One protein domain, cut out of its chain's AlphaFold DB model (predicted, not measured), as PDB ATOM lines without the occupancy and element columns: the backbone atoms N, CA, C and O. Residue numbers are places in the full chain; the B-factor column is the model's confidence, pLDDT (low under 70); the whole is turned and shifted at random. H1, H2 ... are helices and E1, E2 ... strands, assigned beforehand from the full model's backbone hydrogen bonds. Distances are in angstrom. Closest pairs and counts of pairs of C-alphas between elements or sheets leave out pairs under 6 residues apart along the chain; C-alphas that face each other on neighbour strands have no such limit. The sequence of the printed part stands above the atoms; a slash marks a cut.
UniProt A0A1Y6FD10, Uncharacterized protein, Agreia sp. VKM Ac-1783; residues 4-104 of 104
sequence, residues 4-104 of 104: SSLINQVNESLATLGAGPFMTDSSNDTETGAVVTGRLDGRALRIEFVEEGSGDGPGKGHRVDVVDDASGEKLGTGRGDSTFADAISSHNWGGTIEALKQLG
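What this domain is: This is residues 4 to 104 of the 104 residues of an uncharacterized protein of Agreia sp. VKM Ac-1783 (UniProt A0A1Y6FD10). A twisted sheet of five strands forms a wall, with three helices covering one of its faces and the other face bare. H1 and H2 run side by side over that face, and H3 packs beyond them near the E5 edge; the loop of residues 53 to 60, between E3 and E4, makes one end of the longest axis. The printed part has 101 residues, in the order H1, E1, E2, E3, E4, E5, H2, H3, and its class is mixed, helices and strands. The sheet's order is E1, E2, E3, E4, E5, all antiparallel. The whole is compact, with a radius of gyration of the C-alphas of 13.1 A, and elongated, spanning 42 by 25 by 23 A.

Where its parts are: H1, residues 4 to 16, begins at C-alpha 4 (17.896, 52.412, 43.832) and is 18.7 A long. E1 is residues 23 to 30, 20.3 A, and bends by 58 degrees at residue 26. E2 is residues 33 to 40, 21.1 A, and bends by 52 degrees at residue 37. E3, residues 43 to 52, is 27.6 A long and starts at C-alpha 43 (30.643, 39.128, 36.194). E4 is residues 61 to 68, 23.3 A, and E5 residues 74 to 80, 17.7 A. H2 is residues 84 to 90, 9.7 A. H3, residues 93 to 102, is 14.5 A long and ends at C-alpha 102 (38.393, 32.804, 42.556).

How they stand to each other: The strands form a meander, each the antiparallel neighbour of the one before, and each successive two are a hairpin. N 28 and O 35 of E1 and E2 are 2.8 A apart, within hydrogen-bond range, as are N 36 and O 47 of E2 and E3 at 2.8 A, N 48 and O 65 of E3 and E4 at 2.8 A, and N 64 and O 78 of E4 and E5 at 2.9 A. E1 and E5 are the edge strands and are apart. With the helices on one face, the domain has two layers, a sheet and its helices. H1 is on the sheet at a height of 9.0 A, only just over E2, on which 3 of its C-alphas fall. H2 is on the same face as H1, at a height of 6.2 A, over E5; its closest C-alphas to E5 are those of Ala 87 and Gly 80, 3.8 A. H1 and H2 touch, closest at the C-alphas of Val 10 and Ile 88, 6.4 A, at a shallow tilt of 14 degrees, the same way. H3 is on the sheet at a height of 8.2 A, along the strands at 19 degrees to E4 on the local plane; the closest C-alphas of H3 and E5 are those of Thr 96 and Leu 75, 5.2 A. H1 and H3 are close but not clearly touching, about perpendicular at 75 degrees, closest at the C-alphas of Leu 14 and Trp 93, 6.7 A. In H1, H2 and H3 every O i to N i+4 pair is within hydrogen-bond range.

The domain as a whole: The two C-alphas farthest apart are those of Asp 56 and Gly 104, 43.1 A. The printed part has no cut, and no link is long. The mean pLDDT of the printed part is 90.4; residues 54 to 59 and residue 104, the chain's last, are under 70.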
ATOM      1  N   SER A   4      16.803  51.524  44.256       91.38
ATOM      2  CA  SER A   4      17.896  52.412  43.832       91.38
ATOM      3  C   SER A   4      18.723  52.931  45.014       91.38
ATOM      4  O   SER A   4      19.944  53.019  44.921       91.38
ATOM      5  N   SER A   5      18.081  53.231  46.148       93.62
ATOM      6  CA  SER A   5      18.793  53.657  47.360       93.62
ATOM      7  C   SER A   5      19.631  52.531  47.965       93.62
ATOM      8  O   SER A   5      20.715  52.797  48.473       93.62
ATOM      9  N   LEU A   6      19.141  51.288  47.916       94.38
ATOM     10  CA  LEU A   6      19.875  50.125  48.422       94.38
ATOM     11  C   LEU A   6      21.113  49.844  47.570       94.38
ATOM     12  O   LEU A   6      22.199  49.653  48.104       94.38
ATOM     13  N   ILE A   7      20.974  49.898  46.245       96.00
ATOM     14  CA  ILE A   7      22.112  49.727  45.336       96.00
ATOM     15  C   ILE A   7      23.146  50.843  45.499       96.00
ATOM     16  O   ILE A   7      24.342  50.564  45.450       96.00
ATOM     17  N   ASN A   8      22.729  52.083  45.767       96.44
ATOM     18  CA  ASN A   8      23.678  53.149  46.090       96.44
ATOM     19  C   ASN A   8      24.508  52.817  47.341       96.44
ATOM     20  O   ASN A   8      25.725  52.958  47.299       96.44
ATOM     21  N   GLN A   9      23.892  52.294  48.405       95.81
ATOM     22  CA  GLN A   9      24.609  51.880  49.622       95.81
ATOM     23  C   GLN A   9      25.545  50.685  49.389       95.81
ATOM     24  O   GLN A   9      26.649  50.631  49.936       95.81
ATOM     25  N   VAL A  10      25.131  49.727  48.551       96.38
ATOM     26  CA  VAL A  10      26.008  48.635  48.104       96.38
ATOM     27  C   VAL A  10      27.230  49.210  47.385       96.38
ATOM     28  O   VAL A  10      28.360  48.861  47.715       96.38
ATOM     29  N   ASN A  11      27.023  50.137  46.449       96.94
ATOM     30  CA  ASN A  11      28.100  50.767  45.690       96.94
ATOM     31  C   ASN A  11      29.035  51.608  46.564       96.94
ATOM     32  O   ASN A  11      30.245  51.569  46.357       96.94
ATOM     33  N   GLU A  12      28.511  52.318  47.562       96.50
ATOM     34  CA  GLU A  12      29.325  53.001  48.573       96.50
ATOM     35  C   GLU A  12      30.206  52.002  49.336       96.50
ATOM     36  O   GLU A  12      31.413  52.217  49.456       96.50
ATOM     37  N   SER A  13      29.636  50.874  49.772       95.25
ATOM     38  CA  SER A  13      30.375  49.816  50.475       95.25
ATOM     39  C   SER A  13      31.480  49.213  49.600       95.25
ATOM     40  O   SER A  13      32.625  49.106  50.040       95.25
ATOM     41  N   LEU A  14      31.181  48.895  48.338       94.88
ATOM     42  CA  LEU A  14      32.161  48.399  47.363       94.88
ATOM     43  C   LEU A  14      33.279  49.421  47.100       94.88
ATOM     44  O   LEU A  14      34.456  49.055  47.060       94.88
ATOM     45  N   ALA A  15      32.934  50.708  46.992       94.81
ATOM     46  CA  ALA A  15      33.899  51.781  46.776       94.81
ATOM     47  C   ALA A  15      34.883  51.929  47.948       94.81
ATOM     48  O   ALA A  15      36.063  52.192  47.711       94.81
ATOM     49  N   THR A  16      34.451  51.696  49.199       94.25
ATOM     50  CA  THR A  16      35.372  51.699  50.357       94.25
ATOM     51  C   THR A  16      36.460  50.626  50.266       94.25
ATOM     52  O   THR A  16      37.532  50.782  50.849       94.25
ATOM     53  N   LEU A  17      36.208  49.564  49.498       92.75
ATOM     54  CA  LEU A  17      37.134  48.459  49.256       92.75
ATOM     55  C   LEU A  17      37.931  48.626  47.952       92.75
ATOM     56  O   LEU A  17      38.719  47.752  47.596       92.75
ATOM     57  N   GLY A  18      37.729  49.733  47.228       90.56
ATOM     58  CA  GLY A  18      38.360  49.987  45.934       90.56
ATOM     59  C   GLY A  18      37.818  49.125  44.789       90.56
ATOM     60  O   GLY A  18      38.441  49.075  43.729       90.56
ATOM     61  N   ALA A  19      36.682  48.447  44.980       91.19
ATOM     62  CA  ALA A  19      36.008  47.724  43.909       91.19
ATOM     63  C   ALA A  19      35.239  48.689  42.993       91.19
ATOM     64  O   ALA A  19      34.823  49.776  43.404       91.19
ATOM     65  N   GLY A  20      35.042  48.282  41.737       90.88
ATOM     66  CA  GLY A  20      34.158  48.993  40.814       90.88
ATOM     67  C   GLY A  20      32.693  48.956  41.277       90.88
ATOM     68  O   GLY A  20      32.335  48.140  42.126       90.88
ATOM     69  N   PRO A  21      31.825  49.821  40.726       95.12
ATOM     70  CA  PRO A  21      30.411  49.803  41.071       95.12
ATOM     71  C   PRO A  21      29.728  48.547  40.520       95.12
ATOM     72  O   PRO A  21      30.035  48.076  39.421       95.12
ATOM     73  N   PHE A  22      28.740  48.053  41.257       96.25
ATOM     74  CA  PHE A  22      27.733  47.145  40.741       96.25
ATOM     75  C   PHE A  22      26.799  47.907  39.792       96.25
ATOM     76  O   PHE A  22      26.096  48.846  40.183       96.25
ATOM     77  N   MET A  23      26.805  47.493  38.528       96.62
ATOM     78  CA  MET A  23      25.985  48.047  37.457       96.62
ATOM     79  C   MET A  23      24.685  47.256  37.350       96.62
ATOM     80  O   MET A  23      24.698  46.098  36.940       96.62
ATOM     81  N   THR A  24      23.563  47.869  37.716       96.88
ATOM     82  CA  THR A  24      22.243  47.231  37.645       96.88
ATOM     83  C   THR A  24      21.779  47.064  36.197       96.88
ATOM     84  O   THR A  24      21.712  48.040  35.455       96.88
ATOM     85  N   ASP A  25      21.409  45.837  35.825       95.62
ATOM     86  CA  ASP A  25      20.770  45.511  34.545       95.62
ATOM     87  C   ASP A  25      19.235  45.504  34.702       95.62
ATOM     88  O   ASP A  25      18.518  46.092  33.891       95.62
ATOM     89  N   SER A  26      18.710  44.873  35.760       95.69
ATOM     90  CA  SER A  26      17.279  44.908  36.083       95.69
ATOM     91  C   SER A  26      16.996  44.706  37.574       95.69
ATOM     92  O   SER A  26      17.854  44.298  38.357       95.69
ATOM     93  N   SER A  27      15.771  45.027  37.986       95.19
ATOM     94  CA  SER A  27      15.294  44.836  39.354       95.19
ATOM     95  C   SER A  27      13.855  44.346  39.345       95.19
ATOM     96  O   SER A  27      13.038  44.844  38.570       95.19
ATOM     97  N   ASN A  28      13.543  43.409  40.233       93.88
ATOM     98  CA  ASN A  28      12.204  42.890  40.440       93.88
ATOM     99  C   ASN A  28      11.858  42.939  41.929       93.88
ATOM    100  O   ASN A  28      12.490  42.255  42.735       93.88
ATOM    101  N   ASP A  29      10.849  43.728  42.282       90.75
ATOM    102  CA  ASP A  29      10.326  43.770  43.645       90.75
ATOM    103  C   ASP A  29       9.463  42.522  43.911       90.75
ATOM    104  O   ASP A  29       8.753  42.023  43.034       90.75
ATOM    105  N   THR A  30       9.546  41.989  45.125       85.38
ATOM    106  CA  THR A  30       8.789  40.825  45.597       85.38
ATOM    107  C   THR A  30       7.921  41.219  46.791       85.38
ATOM    108  O   THR A  30       8.035  42.321  47.324       85.38
ATOM    109  N   GLU A  31       7.032  40.322  47.228       84.19
ATOM    110  CA  GLU A  31       6.175  40.571  48.400       84.19
ATOM    111  C   GLU A  31       6.986  40.862  49.672       84.19
ATOM    112  O   GLU A  31       6.547  41.633  50.520       84.19
ATOM    113  N   THR A  32       8.181  40.279  49.784       85.19
ATOM    114  CA  THR A  32       9.030  40.345  50.978       85.19
ATOM    115  C   THR A  32      10.411  40.926  50.679       85.19
ATOM    116  O   THR A  32      11.376  40.562  51.344       85.19
ATOM    117  N   GLY A  33      10.575  41.740  49.632       91.00
ATOM    118  CA  GLY A  33      11.882  42.303  49.288       91.00
ATOM    119  C   GLY A  33      12.075  42.613  47.807       91.00
ATOM    120  O   GLY A  33      11.149  43.060  47.137       91.00
ATOM    121  N   ALA A  34      13.304  42.470  47.304       94.88
ATOM    122  CA  ALA A  34      13.660  42.718  45.904       94.88
ATOM    123  C   ALA A  34      14.827  41.851  45.459       94.88
ATOM    124  O   ALA A  34      15.729  41.527  46.224       94.88
ATOM    125  N   VAL A  35      14.844  41.554  44.170       96.00
ATOM    126  CA  VAL A  35      15.954  40.895  43.496       96.00
ATOM    127  C   VAL A  35      16.500  41.847  42.445       96.00
ATOM    128  O   VAL A  35      15.761  42.296  41.570       96.00
ATOM    129  N   VAL A  36      17.789  42.158  42.522       97.12
ATOM    130  CA  VAL A  36      18.480  43.034  41.574       97.12
ATOM    131  C   VAL A  36      19.528  42.226  40.838       97.12
ATOM    132  O   VAL A  36      20.415  41.650  41.459       97.12
ATOM    133  N   THR A  37      19.450  42.191  39.515       96.94
ATOM    134  CA  THR A  37      20.473  41.567  38.675       96.94
ATOM    135  C   THR A  37      21.323  42.641  38.017       96.94
ATOM    136  O   THR A  37      20.882  43.760  37.739       96.94
ATOM    137  N   GLY A  38      22.590  42.322  37.804       96.88
ATOM    138  CA  GLY A  38      23.543  43.274  37.266       96.88
ATOM    139  C   GLY A  38      24.933  42.685  37.182       96.88
ATOM    140  O   GLY A  38      25.109  41.466  37.213       96.88
ATOM    141  N   ARG A  39      25.933  43.556  37.076       95.44
ATOM    142  CA  ARG A  39      27.323  43.142  36.906       95.44
ATOM    143  C   ARG A  39      28.258  43.853  37.858       95.44
ATOM    144  O   ARG A  39      28.153  45.061  38.050       95.44
ATOM    145  N   LEU A  40      29.219  43.104  38.377       93.44
ATOM    146  CA  LEU A  40      30.360  43.619  39.122       93.44
ATOM    147  C   LEU A  40      31.625  43.060  38.481       93.44
ATOM    148  O   LEU A  40      31.723  41.854  38.279       93.44
ATOM    149  N   ASP A  41      32.555  43.939  38.114       88.25
ATOM    150  CA  ASP A  41      33.819  43.564  37.458       88.25
ATOM    151  C   ASP A  41      33.631  42.637  36.233       88.25
ATOM    152  O   ASP A  41      34.354  41.672  36.004       88.25
ATOM    153  N   GLY A  42      32.574  42.891  35.451       88.00
ATOM    154  CA  GLY A  42      32.223  42.103  34.265       88.00
ATOM    155  C   GLY A  42      31.500  40.777  34.538       88.00
ATOM    156  O   GLY A  42      31.004  40.168  33.589       88.00
ATOM    157  N   ARG A  43      31.366  40.347  35.799       90.62
ATOM    158  CA  ARG A  43      30.643  39.128  36.194       90.62
ATOM    159  C   ARG A  43      29.169  39.422  36.469       90.62
ATOM    160  O   ARG A  43      28.862  40.405  37.135       90.62
ATOM    161  N   ALA A  44      28.268  38.573  35.974       94.94
ATOM    162  CA  ALA A  44      26.830  38.688  36.221       94.94
ATOM    163  C   ALA A  44      26.464  38.161  37.614       94.94
ATOM    164  O   ALA A  44      26.746  37.006  37.932       94.94
ATOM    165  N   LEU A  45      25.827  39.007  38.425       96.50
ATOM    166  CA  LEU A  45      25.434  38.716  39.800       96.50
ATOM    167  C   LEU A  45      23.971  39.063  40.038       96.50
ATOM    168  O   LEU A  45      23.382  39.923  39.376       96.50
ATOM    169  N   ARG A  46      23.425  38.434  41.071       96.56
ATOM    170  CA  ARG A  46      22.116  38.719  41.636       96.56
ATOM    171  C   ARG A  46      22.274  39.100  43.103       96.56
ATOM    172  O   ARG A  46      22.870  38.358  43.878       96.56
ATOM    173  N   ILE A  47      21.740  40.258  43.470       97.25
ATOM    174  CA  ILE A  47      21.653  40.738  44.846       97.25
ATOM    175  C   ILE A  47      20.204  40.590  45.299       97.25
ATOM    176  O   ILE A  47      19.298  41.175  44.705       97.25
ATOM    177  N   GLU A  48      19.984  39.795  46.335       96.25
ATOM    178  CA  GLU A  48      18.661  39.502  46.878       96.25
ATOM    179  C   GLU A  48      18.493  40.201  48.224       96.25
ATOM    180  O   GLU A  48      19.180  39.890  49.195       96.25
ATOM    181  N   PHE A  49      17.559  41.143  48.272       95.56
ATOM    182  CA  PHE A  49      17.088  41.810  49.476       95.56
ATOM    183  C   PHE A  49      15.851  41.067  49.970       95.56
ATOM    184  O   PHE A  49      14.858  40.983  49.250       95.56
ATOM    185  N   VAL A  50      15.906  40.522  51.182       94.00
ATOM    186  CA  VAL A  50      14.812  39.745  51.777       94.00
ATOM    187  C   VAL A  50      14.478  40.285  53.163       94.00
ATOM    188  O   VAL A  50      15.344  40.353  54.030       94.00
ATOM    189  N   GLU A  51      13.222  40.650  53.383       91.25
ATOM    190  CA  GLU A  51      12.642  40.853  54.708       91.25
ATOM    191  C   GLU A  51      12.361  39.471  55.317       91.25
ATOM    192  O   GLU A  51      11.620  38.655  54.766       91.25
ATOM    193  N   GLU A  52      13.013  39.174  56.439       86.19
ATOM    194  CA  GLU A  52      12.826  37.937  57.194       86.19
ATOM    195  C   GLU A  52      11.767  38.152  58.286       86.19
ATOM    196  O   GLU A  52      11.743  39.194  58.940       86.19
ATOM    197  N   GLY A  53      10.914  37.142  58.501       73.44
ATOM    198  CA  GLY A  53       9.904  37.117  59.564       73.44
ATOM    199  C   GLY A  53       8.607  37.877  59.248       73.44
ATOM    200  O   GLY A  53       8.596  38.899  58.572       73.44
ATOM    201  N   SER A  54       7.482  37.380  59.770       59.19
ATOM    202  CA  SER A  54       6.184  38.073  59.739       59.19
ATOM    203  C   SER A  54       5.768  38.440  61.171       59.19
ATOM    204  O   SER A  54       5.762  37.573  62.045       59.19
ATOM    205  N   GLY A  55       5.411  39.707  61.422       58.62
ATOM    206  CA  GLY A  55       4.992  40.216  62.744       58.62
ATOM    207  C   GLY A  55       6.120  40.830  63.599       58.62
ATOM    208  O   GLY A  55       7.237  41.012  63.127       58.62
ATOM    209  N   ASP A  56       5.832  41.162  64.864       57.44
ATOM    210  CA  ASP A  56       6.755  41.842  65.806       57.44
ATOM    211  C   ASP A  56       7.678  40.882  66.595       57.44
ATOM    212  O   ASP A  56       8.080  41.155  67.727       57.44
ATOM    213  N   GLY A  57       7.985  39.711  66.033       57.69
ATOM    214  CA  GLY A  57       8.788  38.679  66.696       57.69
ATOM    215  C   GLY A  57      10.306  38.840  66.509       57.69
ATOM    216  O   GLY A  57      10.750  39.506  65.576       57.69
ATOM    217  N   PRO A  58      11.129  38.142  67.316       60.84
ATOM    218  CA  PRO A  58      12.599  38.161  67.228       60.84
ATOM    219  C   PRO A  58      13.171  37.541  65.938       60.84
ATOM    220  O   PRO A  58      14.381  37.509  65.760       60.84
ATOM    221  N   GLY A  59      12.315  37.018  65.055       63.62
ATOM    222  CA  GLY A  59      12.687  36.564  63.713       63.62
ATOM    223  C   GLY A  59      12.545  37.640  62.633       63.62
ATOM    224  O   GLY A  59      12.723  37.312  61.463       63.62
ATOM    225  N   LYS A  60      12.175  38.876  63.003       79.50
ATOM    226  CA  LYS A  60      12.087  40.003  62.077       79.50
ATOM    227  C   LYS A  60      13.486  40.515  61.749       79.50
ATOM    228  O   LYS A  60      14.266  40.783  62.657       79.50
ATOM    229  N   GLY A  61      13.781  40.684  60.468       90.00
ATOM    230  CA  GLY A  61      15.060  41.222  60.039       90.00
ATOM    231  C   GLY A  61      15.124  41.470  58.545       90.00
ATOM    232  O   GLY A  61      14.143  41.345  57.817       90.00
ATOM    233  N   HIS A  62      16.312  41.831  58.096       93.00
ATOM    234  CA  HIS A  62      16.634  42.109  56.713       93.00
ATOM    235  C   HIS A  62      17.870  41.307  56.346       93.00
ATOM    236  O   HIS A  62      18.842  41.247  57.101       93.00
ATOM    237  N   ARG A  63      17.852  40.708  55.166       94.44
ATOM    238  CA  ARG A  63      18.953  39.920  54.638       94.44
ATOM    239  C   ARG A  63      19.332  40.429  53.261       94.44
ATOM    240  O   ARG A  63      18.462  40.795  52.473       94.44
ATOM    241  N   VAL A  64      20.631  40.435  52.993       96.25
ATOM    242  CA  VAL A  64      21.196  40.710  51.671       96.25
ATOM    243  C   VAL A  64      22.072  39.543  51.277       96.25
ATOM    244  O   VAL A  64      23.098  39.304  51.911       96.25
ATOM    245  N   ASP A  65      21.669  38.819  50.243       96.50
ATOM    246  CA  ASP A  65      22.449  37.740  49.653       96.50
ATOM    247  C   ASP A  65      23.052  38.204  48.320       96.50
ATOM    248  O   ASP A  65      22.374  38.845  47.521       96.50
ATOM    249  N   VAL A  66      24.320  37.871  48.071       96.75
ATOM    250  CA  VAL A  66      24.964  38.059  46.763       96.75
ATOM    251  C   VAL A  66      25.198  36.689  46.153       96.75
ATOM    252  O   VAL A  66      25.803  35.820  46.783       96.75
ATOM    253  N   VAL A  67      24.708  36.493  44.937       96.38
ATOM    254  CA  VAL A  67      24.693  35.207  44.241       96.38
ATOM    255  C   VAL A  67      25.318  35.377  42.858       96.38
ATOM    256  O   VAL A  67      24.976  36.315  42.137       96.38
ATOM    257  N   ASP A  68      26.226  34.481  42.472       94.62
ATOM    258  CA  ASP A  68      26.714  34.394  41.092       94.62
ATOM    259  C   ASP A  68      25.575  33.910  40.189       94.62
ATOM    260  O   ASP A  68      24.979  32.859  40.426       94.62
ATOM    261  N   ASP A  69      25.232  34.690  39.163       92.75
ATOM    262  CA  ASP A  69      24.039  34.412  38.357       92.75
ATOM    263  C   ASP A  69      24.208  33.157  37.486       92.75
ATOM    264  O   ASP A  69      23.238  32.450  37.222       92.75
ATOM    265  N   ALA A  70      25.446  32.845  37.090       90.25
ATOM    266  CA  ALA A  70      25.746  31.708  36.225       90.25
ATOM    267  C   ALA A  70      25.687  30.362  36.966       90.25
ATOM    268  O   ALA A  70      25.164  29.385  36.431       90.25
ATOM    269  N   SER A  71      26.242  30.296  38.177       90.19
ATOM    270  CA  SER A  71      26.330  29.068  38.978       90.19
ATOM    271  C   SER A  71      25.215  28.927  40.015       90.19
ATOM    272  O   SER A  71      24.950  27.820  40.480       90.19
ATOM    273  N   GLY A  72      24.567  30.031  40.396       92.19
ATOM    274  CA  GLY A  72      23.677  30.081  41.555       92.19
ATOM    275  C   GLY A  72      24.418  30.003  42.895       92.19
ATOM    276  O   GLY A  72      23.778  29.840  43.935       92.19
ATOM    277  N   GLU A  73      25.751  30.094  42.894       93.19
ATOM    278  CA  GLU A  73      26.556  30.048  44.108       93.19
ATOM    279  C   GLU A  73      26.372  31.321  44.933       93.19
ATOM    280  O   GLU A  73      26.489  32.440  44.433       93.19
ATOM    281  N   LYS A  74      26.103  31.154  46.230       94.81
ATOM    282  CA  LYS A  74      26.004  32.270  47.165       94.81
ATOM    283  C   LYS A  74      27.400  32.705  47.611       94.81
ATOM    284  O   LYS A  74      28.075  31.983  48.335       94.81
ATOM    285  N   LEU A  75      27.780  33.918  47.228       94.12
ATOM    286  CA  LEU A  75      29.098  34.512  47.459       94.12
ATOM    287  C   LEU A  75      29.203  35.251  48.797       94.12
ATOM    288  O   LEU A  75      30.299  35.553  49.269       94.12
ATOM    289  N   GLY A  76      28.066  35.597  49.397       94.38
ATOM    290  CA  GLY A  76      28.026  36.275  50.686       94.38
ATOM    291  C   GLY A  76      26.611  36.555  51.173       94.38
ATOM    292  O   GLY A  76      25.669  36.627  50.381       94.38
ATOM    293  N   THR A  77      26.488  36.760  52.484       95.06
ATOM    294  CA  THR A  77      25.247  37.159  53.158       95.06
ATOM    295  C   THR A  77      25.535  38.253  54.179       95.06
ATOM    296  O   THR A  77      26.491  38.153  54.947       95.06
ATOM    297  N   GLY A  78      24.677  39.268  54.218       94.88
ATOM    298  CA  GLY A  78      24.586  40.255  55.288       94.88
ATOM    299  C   GLY A  78      23.230  40.164  55.983       94.88
ATOM    300  O   GLY A  78      22.232  39.812  55.349       94.88
ATOM    301  N   ARG A  79      23.194  40.452  57.285       93.25
ATOM    302  CA  ARG A  79      21.972  40.447  58.104       93.25
ATOM    303  C   ARG A  79      21.853  41.726  58.918       93.25
ATOM    304  O   ARG A  79      22.830  42.181  59.505       93.25
ATOM    305  N   GLY A  80      20.658  42.290  58.947       91.00
ATOM    306  CA  GLY A  80      20.337  43.518  59.653       91.00
ATOM    307  C   GLY A  80      19.061  43.349  60.456       91.00
ATOM    308  O   GLY A  80      18.025  42.990  59.904       91.00
ATOM    309  N   ASP A  81      19.116  43.636  61.751       85.00
ATOM    310  CA  ASP A  81      17.959  43.442  62.633       85.00
ATOM    311  C   ASP A  81      16.865  44.496  62.389       85.00
ATOM    312  O   ASP A  81      15.680  44.224  62.561       85.00
ATOM    313  N   SER A  82      17.250  45.709  61.966       84.38
ATOM    314  CA  SER A  82      16.332  46.854  61.859       84.38
ATOM    315  C   SER A  82      16.075  47.318  60.427       84.38
ATOM    316  O   SER A  82      14.944  47.692  60.120       84.38
ATOM    317  N   THR A  83      17.082  47.298  59.547       90.44
ATOM    318  CA  THR A  83      16.957  47.790  58.164       90.44
ATOM    319  C   THR A  83      17.824  47.019  57.163       90.44
ATOM    320  O   THR A  83      18.809  46.372  57.523       90.44
ATOM    321  N   PHE A  84      17.521  47.164  55.867       92.88
ATOM    322  CA  PHE A  84      18.423  46.718  54.798       92.88
ATOM    323  C   PHE A  84      19.781  47.428  54.819       92.88
ATOM    324  O   PHE A  84      20.768  46.820  54.425       92.88
ATOM    325  N   ALA A  85      19.859  48.673  55.300       93.00
ATOM    326  CA  ALA A  85      21.135  49.375  55.434       93.00
ATOM    327  C   ALA A  85      22.050  48.672  56.450       93.00
ATOM    328  O   ALA A  85      23.239  48.506  56.187       93.00
ATOM    329  N   ASP A  86      21.487  48.172  57.555       92.81
ATOM    330  CA  ASP A  86      22.233  47.368  58.531       92.81
ATOM    331  C   ASP A  86      22.721  46.057  57.903       92.81
ATOM    332  O   ASP A  86      23.862  45.654  58.111       92.81
ATOM    333  N   ALA A  87      21.877  45.415  57.088       94.69
ATOM    334  CA  ALA A  87      22.234  44.188  56.382       94.69
ATOM    335  C   ALA A  87      23.337  44.409  55.335       94.69
ATOM    336  O   ALA A  87      24.239  43.585  55.219       94.69
ATOM    337  N   ILE A  88      23.299  45.524  54.597       95.56
ATOM    338  CA  ILE A  88      24.360  45.924  53.662       95.56
ATOM    339  C   ILE A  88      25.647  46.225  54.433       95.56
ATOM    340  O   ILE A  88      26.713  45.769  54.035       95.56
ATOM    341  N   SER A  89      25.562  46.950  55.551       93.81
ATOM    342  CA  SER A  89      26.734  47.314  56.349       93.81
ATOM    343  C   SER A  89      27.386  46.115  57.039       93.81
ATOM    344  O   SER A  89      28.595  46.135  57.261       93.81
ATOM    345  N   SER A  90      26.612  45.096  57.417       93.62
ATOM    346  CA  SER A  90      27.130  43.879  58.052       93.62
ATOM    347  C   SER A  90      27.615  42.834  57.047       93.62
ATOM    348  O   SER A  90      28.271  41.863  57.431       93.62
ATOM    349  N   HIS A  91      27.300  43.013  55.762       95.12
ATOM    350  CA  HIS A  91      27.738  42.121  54.702       95.12
ATOM    351  C   HIS A  91      29.267  42.170  54.549       95.12
ATOM    352  O   HIS A  91      29.877  43.237  54.458       95.12
ATOM    353  N   ASN A  92      29.904  40.999  54.468       93.31
ATOM    354  CA  ASN A  92      31.346  40.893  54.241       93.31
ATOM    355  C   ASN A  92      31.698  41.090  52.752       93.31
ATOM    356  O   ASN A  92      32.096  40.147  52.067       93.31
ATOM    357  N   TRP A  93      31.572  42.328  52.259       94.00
ATOM    358  CA  TRP A  93      31.803  42.677  50.847       94.00
ATOM    359  C   TRP A  93      33.206  42.306  50.362       94.00
ATOM    360  O   TRP A  93      33.367  41.870  49.225       94.00
ATOM    361  N   GLY A  94      34.217  42.415  51.231       93.38
ATOM    362  CA  GLY A  94      35.581  41.987  50.918       93.38
ATOM    363  C   GLY A  94      35.652  40.492  50.609       93.38
ATOM    364  O   GLY A  94      36.232  40.106  49.601       93.38
ATOM    365  N   GLY A  95      34.990  39.657  51.417       93.25
ATOM    366  CA  GLY A  95      34.885  38.218  51.164       93.25
ATOM    367  C   GLY A  95      34.183  37.893  49.845       93.25
ATOM    368  O   GLY A  95      34.652  37.036  49.104       93.25
ATOM    369  N   THR A  96      33.113  38.615  49.510       93.25
ATOM    370  CA  THR A  96      32.403  38.452  48.232       93.25
ATOM    371  C   THR A  96      33.267  38.839  47.035       93.25
ATOM    372  O   THR A  96      33.298  38.107  46.050       93.25
ATOM    373  N   ILE A  97      34.023  39.937  47.118       92.12
ATOM    374  CA  ILE A  97      34.973  40.334  46.068       92.12
ATOM    375  C   ILE A  97      36.069  39.275  45.892       92.12
ATOM    376  O   ILE A  97      36.415  38.926  44.766       92.12
ATOM    377  N   GLU A  98      36.610  38.737  46.987       92.25
ATOM    378  CA  GLU A  98      37.615  37.673  46.916       92.25
ATOM    379  C   GLU A  98      37.043  36.376  46.327       92.25
ATOM    380  O   GLU A  98      37.709  35.739  45.513       92.25
ATOM    381  N   ALA A  99      35.802  36.009  46.664       91.00
ATOM    382  CA  ALA A  99      35.115  34.864  46.066       91.00
ATOM    383  C   ALA A  99      34.932  35.042  44.550       91.00
ATOM    384  O   ALA A  99      35.221  34.127  43.785       91.00
ATOM    385  N   LEU A 100      34.551  36.243  44.094       88.44
ATOM    386  CA  LEU A 100      34.434  36.556  42.664       88.44
ATOM    387  C   LEU A 100      35.749  36.357  41.908       88.44
ATOM    388  O   LEU A 100      35.743  35.798  40.814       88.44
ATOM    389  N   LYS A 101      36.877  36.773  42.496       87.56
ATOM    390  CA  LYS A 101      38.206  36.596  41.890       87.56
ATOM    391  C   LYS A 101      38.605  35.127  41.746       87.56
ATOM    392  O   LYS A 101      39.376  34.813  40.851       87.56
ATOM    393  N   GLN A 102      38.112  34.246  42.616       85.88
ATOM    394  CA  GLN A 102      38.393  32.804  42.556       85.88
ATOM    395  C   GLN A 102      37.543  32.067  41.509       85.88
ATOM    396  O   GLN A 102      37.855  30.930  41.163       85.88
ATOM    397  N   LEU A 103      36.479  32.702  41.005       80.44
ATOM    398  CA  LEU A 103      35.601  32.170  39.956       80.44
ATOM    399  C   LEU A 103      36.059  32.531  38.526       80.44
ATOM    400  O   LEU A 103      35.357  32.198  37.559       80.44
ATOM    401  N   GLY A 104      37.184  33.244  38.394       64.81
ATOM    402  CA  GLY A 104      37.854  33.601  37.136       64.81
ATOM    403  C   GLY A 104      39.179  32.870  36.968       64.81
ATOM    404  O   GLY A 104      39.543  32.633  35.796       64.81
TER     405      GLY A 104